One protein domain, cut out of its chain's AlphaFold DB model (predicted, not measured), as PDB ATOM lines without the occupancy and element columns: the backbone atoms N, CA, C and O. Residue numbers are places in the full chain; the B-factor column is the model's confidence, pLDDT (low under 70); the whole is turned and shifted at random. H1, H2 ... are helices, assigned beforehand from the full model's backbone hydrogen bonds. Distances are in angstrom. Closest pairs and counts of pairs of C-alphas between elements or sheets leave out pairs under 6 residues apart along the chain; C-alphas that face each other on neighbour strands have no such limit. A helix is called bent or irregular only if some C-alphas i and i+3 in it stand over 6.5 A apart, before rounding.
ATOM      1  N   ASP A  14      41.036  36.191  37.699       87.94
ATOM      2  CA  ASP A  14      40.434  35.516  36.553       87.94
ATOM      3  C   ASP A  14      38.949  35.201  36.766       87.94
ATOM      4  O   ASP A  14      38.151  35.365  35.835       87.94
ATOM      5  N   MET A  15      38.545  34.841  37.988       87.38
ATOM      6  CA  MET A  15      37.142  34.595  38.341       87.38
ATOM      7  C   MET A  15      36.329  35.884  38.222       87.38
ATOM      8  O   MET A  15      35.313  35.916  37.520       87.38
ATOM      9  N   LEU A  16      36.821  36.971  38.825       85.88
ATOM     10  CA  LEU A  16      36.183  38.286  38.762       85.88
ATOM     11  C   LEU A  16      36.037  38.757  37.311       85.88
ATOM     12  O   LEU A  16      34.952  39.128  36.859       85.88
ATOM     13  N   ARG A  17      37.130  38.696  36.547       88.19
ATOM     14  CA  ARG A  17      37.185  39.113  35.145       88.19
ATOM     15  C   ARG A  17      36.227  38.291  34.274       88.19
ATOM     16  O   ARG A  17      35.616  38.836  33.354       88.19
ATOM     17  N   SER A  18      36.098  36.992  34.537       88.69
ATOM     18  CA  SER A  18      35.188  36.106  33.810       88.69
ATOM     19  C   SER A  18      33.718  36.384  34.147       88.69
ATOM     20  O   SER A  18      32.898  36.481  33.232       88.69
ATOM     21  N   ASN A  19      33.397  36.616  35.424       86.88
ATOM     22  CA  ASN A  19      32.049  36.995  35.864       86.88
ATOM     23  C   ASN A  19      31.605  38.330  35.258       86.88
ATOM     24  O   ASN A  19      30.493  38.429  34.744       86.88
ATOM     25  N   LEU A  20      32.486  39.335  35.239       88.94
ATOM     26  CA  LEU A  20      32.196  40.631  34.617       88.94
ATOM     27  C   LEU A  20      31.958  40.505  33.112       88.94
ATOM     28  O   LEU A  20      31.030  41.112  32.584       88.94
ATOM     29  N   ARG A  21      32.763  39.700  32.406       91.31
ATOM     30  CA  ARG A  21      32.526  39.448  30.978       91.31
ATOM     31  C   ARG A  21      31.172  38.809  30.731       91.31
ATOM     32  O   ARG A  21      30.475  39.249  29.827       91.31
ATOM     33  N   GLN A  22      30.807  37.800  31.514       89.69
ATOM     34  CA  GLN A  22      29.520  37.145  31.333       89.69
ATOM     35  C   GLN A  22      28.361  38.093  31.630       89.69
ATOM     36  O   GLN A  22      27.429  38.163  30.839       89.69
ATOM     37  N   LEU A  23      28.454  38.889  32.697       90.56
ATOM     38  CA  LEU A  23      27.446  39.898  33.006       90.56
ATOM     39  C   LEU A  23      27.227  40.863  31.830       90.56
ATOM     40  O   LEU A  23      26.089  41.203  31.521       90.56
ATOM     41  N   LEU A  24      28.303  41.272  31.150       93.50
ATOM     42  CA  LEU A  24      28.225  42.148  29.978       93.50
ATOM     43  C   LEU A  24      27.610  41.472  28.742       93.50
ATOM     44  O   LEU A  24      26.999  42.163  27.932       93.50
ATOM     45  N   VAL A  25      27.795  40.160  28.569       92.69
ATOM     46  CA  VAL A  25      27.300  39.413  27.397       92.69
ATOM     47  C   VAL A  25      25.864  38.924  27.606       92.69
ATOM     48  O   VAL A  25      25.013  39.147  26.751       92.69
ATOM     49  N   ASP A  26      25.594  38.300  28.751       89.50
ATOM     50  CA  ASP A  26      24.376  37.528  29.020       89.50
ATOM     51  C   ASP A  26      23.455  38.192  30.060       89.50
ATOM     52  O   ASP A  26      22.389  37.661  30.372       89.50
ATOM     53  N   GLY A  27      23.863  39.320  30.658       88.88
ATOM     54  CA  GLY A  27      23.101  40.001  31.715       88.88
ATOM     55  C   GLY A  27      23.024  39.225  33.034       88.88
ATOM     56  O   GLY A  27      22.304  39.626  33.946       88.88
ATOM     57  N   THR A  28      23.763  38.121  33.150       83.81
ATOM     58  CA  THR A  28      23.772  37.238  34.319       83.81
ATOM     59  C   THR A  28      25.198  36.981  34.784       83.81
ATOM     60  O   THR A  28      26.133  36.907  33.986       83.81
ATOM     61  N   VAL A  29      25.373  36.831  36.093       77.69
ATOM     62  CA  VAL A  29      26.602  36.276  36.671       77.69
ATOM     63  C   VAL A  29      26.446  34.765  36.815       77.69
ATOM     64  O   VAL A  29      25.336  34.270  37.019       77.69
ATOM     65  N   ARG A  30      27.548  34.015  36.705       69.81
ATOM     66  CA  ARG A  30      27.533  32.591  37.068       69.81
ATOM     67  C   ARG A  30      27.269  32.429  38.564       69.81
ATOM     68  O   ARG A  30      27.544  33.365  39.319       69.81
ATOM     69  N   PRO A  31      26.811  31.239  38.999       70.25
ATOM     70  CA  PRO A  31      26.947  30.844  40.393       70.25
ATOM     71  C   PRO A  31      28.370  31.154  40.862       70.25
ATOM     72  O   PRO A  31      29.334  30.880  40.142       70.25
ATOM     73  N   HIS A  32      28.492  31.786  42.027       67.62
ATOM     74  CA  HIS A  32      29.790  32.028  42.632       67.62
ATOM     75  C   HIS A  32      30.385  30.659  42.973       67.62
ATOM     76  O   HIS A  32      29.851  29.915  43.786       67.62
ATOM     77  N   GLU A  33      31.457  30.278  42.301       68.25
ATOM     78  CA  GLU A  33      32.241  29.139  42.756       68.25
ATOM     79  C   GLU A  33      33.246  29.668  43.788       68.25
ATOM     80  O   GLU A  33      33.814  30.743  43.556       68.25
ATOM     81  N   PRO A  34      33.434  28.999  44.937       72.44
ATOM     82  CA  PRO A  34      34.484  29.372  45.874       72.44
ATOM     83  C   PRO A  34      35.859  29.209  45.222       72.44
ATOM     84  O   PRO A  34      36.082  28.272  44.453       72.44
ATOM     85  N   ALA A  35      36.795  30.099  45.544       81.12
ATOM     86  CA  ALA A  35      38.203  29.853  45.251       81.12
ATOM     87  C   ALA A  35      38.691  28.602  46.008       81.12
ATOM     88  O   ALA A  35      38.162  28.252  47.067       81.12
ATOM     89  N   VAL A  36      39.697  27.917  45.462       80.81
ATOM     90  CA  VAL A  36      40.324  26.770  46.131       80.81
ATOM     91  C   VAL A  36      41.330  27.300  47.148       80.81
ATOM     92  O   VAL A  36      42.301  27.927  46.745       80.81
ATOM     93  N   ASP A  37      41.092  27.016  48.432       85.25
ATOM     94  CA  ASP A  37      41.971  27.375  49.561       85.25
ATOM     95  C   ASP A  37      42.409  28.858  49.566       85.25
ATOM     96  O   ASP A  37      43.600  29.156  49.474       85.25
ATOM     97  N   PRO A  38      41.456  29.815  49.596       86.56
ATOM     98  CA  PRO A  38      41.799  31.231  49.596       86.56
ATOM     99  C   PRO A  38      42.449  31.626  50.924       86.56
ATOM    100  O   PRO A  38      41.941  31.264  51.984       86.56
ATOM    101  N   GLU A  39      43.508  32.432  50.866       90.19
ATOM    102  CA  GLU A  39      44.108  33.090  52.033       90.19
ATOM    103  C   GLU A  39      43.287  34.354  52.360       90.19
ATOM    104  O   GLU A  39      43.370  35.339  51.624       90.19
ATOM    105  N   PRO A  40      42.461  34.382  53.426       89.94
ATOM    106  CA  PRO A  40      41.536  35.493  53.670       89.94
ATOM    107  C   PRO A  40      42.220  36.852  53.853       89.94
ATOM    108  O   PRO A  40      41.639  37.881  53.500       89.94
ATOM    109  N   ASP A  41      43.443  36.845  54.384       93.12
ATOM    110  CA  ASP A  41      44.232  38.041  54.681       93.12
ATOM    111  C   ASP A  41      44.757  38.748  53.414       93.12
ATOM    112  O   ASP A  41      45.125  39.924  53.478       93.12
ATOM    113  N   ASP A  42      44.723  38.084  52.251       91.50
ATOM    114  CA  ASP A  42      45.089  38.675  50.957       91.50
ATOM    115  C   ASP A  42      43.962  39.525  50.343       91.50
ATOM    116  O   ASP A  42      44.160  40.211  49.332       91.50
ATOM    117  N   TYR A  43      42.770  39.513  50.946       90.50
ATOM    118  CA  TYR A  43      41.598  40.193  50.414       90.50
ATOM    119  C   TYR A  43      41.116  41.311  51.330       90.50
ATOM    120  O   TYR A  43      41.182  41.271  52.556       90.50
ATOM    121  N   VAL A  44      40.552  42.334  50.698       91.50
ATOM    122  CA  VAL A  44      39.896  43.455  51.368       91.50
ATOM    123  C   VAL A  44      38.431  43.509  50.960       91.50
ATOM    124  O   VAL A  44      38.019  42.963  49.935       91.50
ATOM    125  N   THR A  45      37.617  44.183  51.768       89.19
ATOM    126  CA  THR A  45      36.186  44.305  51.486       89.19
ATOM    127  C   THR A  45      35.931  45.102  50.208       89.19
ATOM    128  O   THR A  45      36.698  45.988  49.822       89.19
ATOM    129  N   TRP A  46      34.787  44.847  49.571       85.25
ATOM    130  CA  TRP A  46      34.354  45.624  48.408       85.25
ATOM    131  C   TRP A  46      34.242  47.126  48.708       85.25
ATOM    132  O   TRP A  46      34.581  47.958  47.867       85.25
ATOM    133  N   ASP A  47      33.812  47.486  49.920       92.44
ATOM    134  CA  ASP A  47      33.742  48.881  50.357       92.44
ATOM    135  C   ASP A  47      35.119  49.542  50.407       92.44
ATOM    136  O   ASP A  47      35.263  50.679  49.951       92.44
ATOM    137  N   TYR A  48      36.141  48.817  50.872       93.50
ATOM    138  CA  TYR A  48      37.517  49.297  50.824       93.50
ATOM    139  C   TYR A  48      37.981  49.506  49.376       93.50
ATOM    140  O   TYR A  48      38.460  50.591  49.039       93.50
ATOM    141  N   CYS A  49      37.775  48.515  48.496       90.88
ATOM    142  CA  CYS A  49      38.126  48.616  47.074       90.88
ATOM    143  C   CYS A  49      37.479  49.833  46.401       90.88
ATOM    144  O   CYS A  49      38.154  50.580  45.690       90.88
ATOM    145  N   ARG A  50      36.181  50.066  46.644       92.00
ATOM    146  CA  ARG A  50      35.457  51.224  46.099       92.00
ATOM    147  C   ARG A  50      36.032  52.547  46.596       92.00
ATOM    148  O   ARG A  50      36.235  53.450  45.788       92.00
ATOM    149  N   GLY A  51      36.310  52.657  47.896       96.62
ATOM    150  CA  GLY A  51      36.903  53.862  48.481       96.62
ATOM    151  C   GLY A  51      38.299  54.158  47.931       96.62
ATOM    152  O   GLY A  51      38.594  55.300  47.580       96.62
ATOM    153  N   TYR A  52      39.137  53.128  47.792       95.38
ATOM    154  CA  TYR A  52      40.463  53.256  47.188       95.38
ATOM    155  C   TYR A  52      40.382  53.720  45.726       95.38
ATOM    156  O   TYR A  52      41.083  54.657  45.344       95.38
ATOM    157  N   ALA A  53      39.509  53.108  44.917       93.69
ATOM    158  CA  ALA A  53      39.343  53.466  43.511       93.69
ATOM    159  C   ALA A  53      38.862  54.917  43.331       93.69
ATOM    160  O   ALA A  53      39.438  55.646  42.524       93.69
ATOM    161  N   ASP A  54      37.865  55.363  44.107       95.56
ATOM    162  CA  ASP A  54      37.379  56.756  44.084       95.56
ATOM    163  C   ASP A  54      38.486  57.750  44.474       95.56
ATOM    164  O   ASP A  54      38.699  58.753  43.790       95.56
ATOM    165  N   ALA A  55      39.255  57.453  45.527       96.31
ATOM    166  CA  ALA A  55      40.379  58.291  45.937       96.31
ATOM    167  C   ALA A  55      41.495  58.338  44.875       96.31
ATOM    168  O   ALA A  55      42.015  59.417  44.588       96.31
ATOM    169  N   SER A  56      41.842  57.194  44.277       96.00
ATOM    170  CA  SER A  56      42.846  57.086  43.212       96.00
ATOM    171  C   SER A  56      42.439  57.891  41.976       96.00
ATOM    172  O   SER A  56      43.230  58.705  41.504       96.00
ATOM    173  N   LEU A  57      41.191  57.754  41.510       94.62
ATOM    174  CA  LEU A  57      40.636  58.541  40.401       94.62
ATOM    175  C   LEU A  57      40.767  60.047  40.660       94.62
ATOM    176  O   LEU A  57      41.347  60.764  39.850       94.62
ATOM    177  N   ARG A  58      40.330  60.523  41.833       93.62
ATOM    178  CA  ARG A  58      40.416  61.950  42.199       93.62
ATOM    179  C   ARG A  58      41.845  62.458  42.344       93.62
ATOM    180  O   ARG A  58      42.103  63.636  42.103       93.62
ATOM    181  N   TYR A  59      42.762  61.607  42.798       93.69
ATOM    182  CA  TYR A  59      44.179  61.946  42.859       93.69
ATOM    183  C   TYR A  59      44.750  62.119  41.447       93.69
ATOM    184  O   TYR A  59      45.405  63.122  41.186       93.69
ATOM    185  N   HIS A  60      44.439  61.200  40.529       87.69
ATOM    186  CA  HIS A  60      44.880  61.262  39.133       87.69
ATOM    187  C   HIS A  60      44.206  62.366  38.306       87.69
ATOM    188  O   HIS A  60      44.768  62.781  37.309       87.69
ATOM    189  N   GLU A  61      43.033  62.866  38.693       85.56
ATOM    190  CA  GLU A  61      42.418  64.041  38.050       85.56
ATOM    191  C   GLU A  61      43.048  65.372  38.497       85.56
ATOM    192  O   GLU A  61      42.871  66.401  37.841       85.56
ATOM    193  N   ARG A  62      43.752  65.382  39.636       71.44
ATOM    194  CA  ARG A  62      44.383  66.584  40.208       71.44
ATOM    195  C   ARG A  62      45.817  66.827  39.727       71.44
ATOM    196  O   ARG A  62      46.333  67.912  40.001       71.44
ATOM    197  N   TYR A  63      46.439  65.863  39.051       55.44
ATOM    198  CA  TYR A  63      47.831  65.890  38.584       55.44
ATOM    199  C   TYR A  63      47.950  65.330  37.167       55.44
ATOM    200  O   TYR A  63      48.966  65.648  36.511       55.44
TER     201      TYR A  63
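What this domain is: This is residues 14 to 63 of the 63 residues of an uncharacterized protein of Gordonia cholesterolivorans (UniProt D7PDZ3). The longer helix, H2, sticks out as a free arm at one side of an open, flat shape, and the shorter helix, H1, stands well away from it at the other side. A long link without a named element joins them: it folds back along H1, then swings out in a wide arch to reach H2, and the two helices share no packed core. The printed part has 50 residues with two named helices, H1 then H2, and no named strand; the class is all helix, with 29 residues in these helices. It is only just extended, close to loose, with a radius of gyration of the C-alphas of 14.7 A, and the C-alphas span 39 by 31 by 16 A.

How they stand to each other: H2, residues 46 to 61, is apart from H1, residues 14 to 26, with no C-alpha of the one within 8 A of the other. Residues 36 to 63, of which 46 to 61 belong to H2, stand free: no C-alpha 8 or more residues away along the chain comes within 10 A of theirs. In H1 and H2 every O i to N i+4 pair is within hydrogen-bond range.

Where its parts are: H2 has 16 residues and runs 22.6 A from C-alpha 46 at (34.354, 45.624, 48.408) to C-alpha 61 at (42.418, 64.041, 38.050). H1 has 13 residues and runs 17.9 A from C-alpha 14 at (40.434, 35.516, 36.553) to C-alpha 26. Neither helix is bent.

The domain as a whole: The two C-alphas farthest apart are those of Pro 31 and Tyr 63, at 40.8 A. The link from H1 to H2, residues 27 to 45, is long, with 19 residues. The printed part has no cut and ends at residue 63, the chain's last. The mean pLDDT of the printed part is 86.8, and the model's confidence is low, under 70, at residues 30, 32 to 33 and 63.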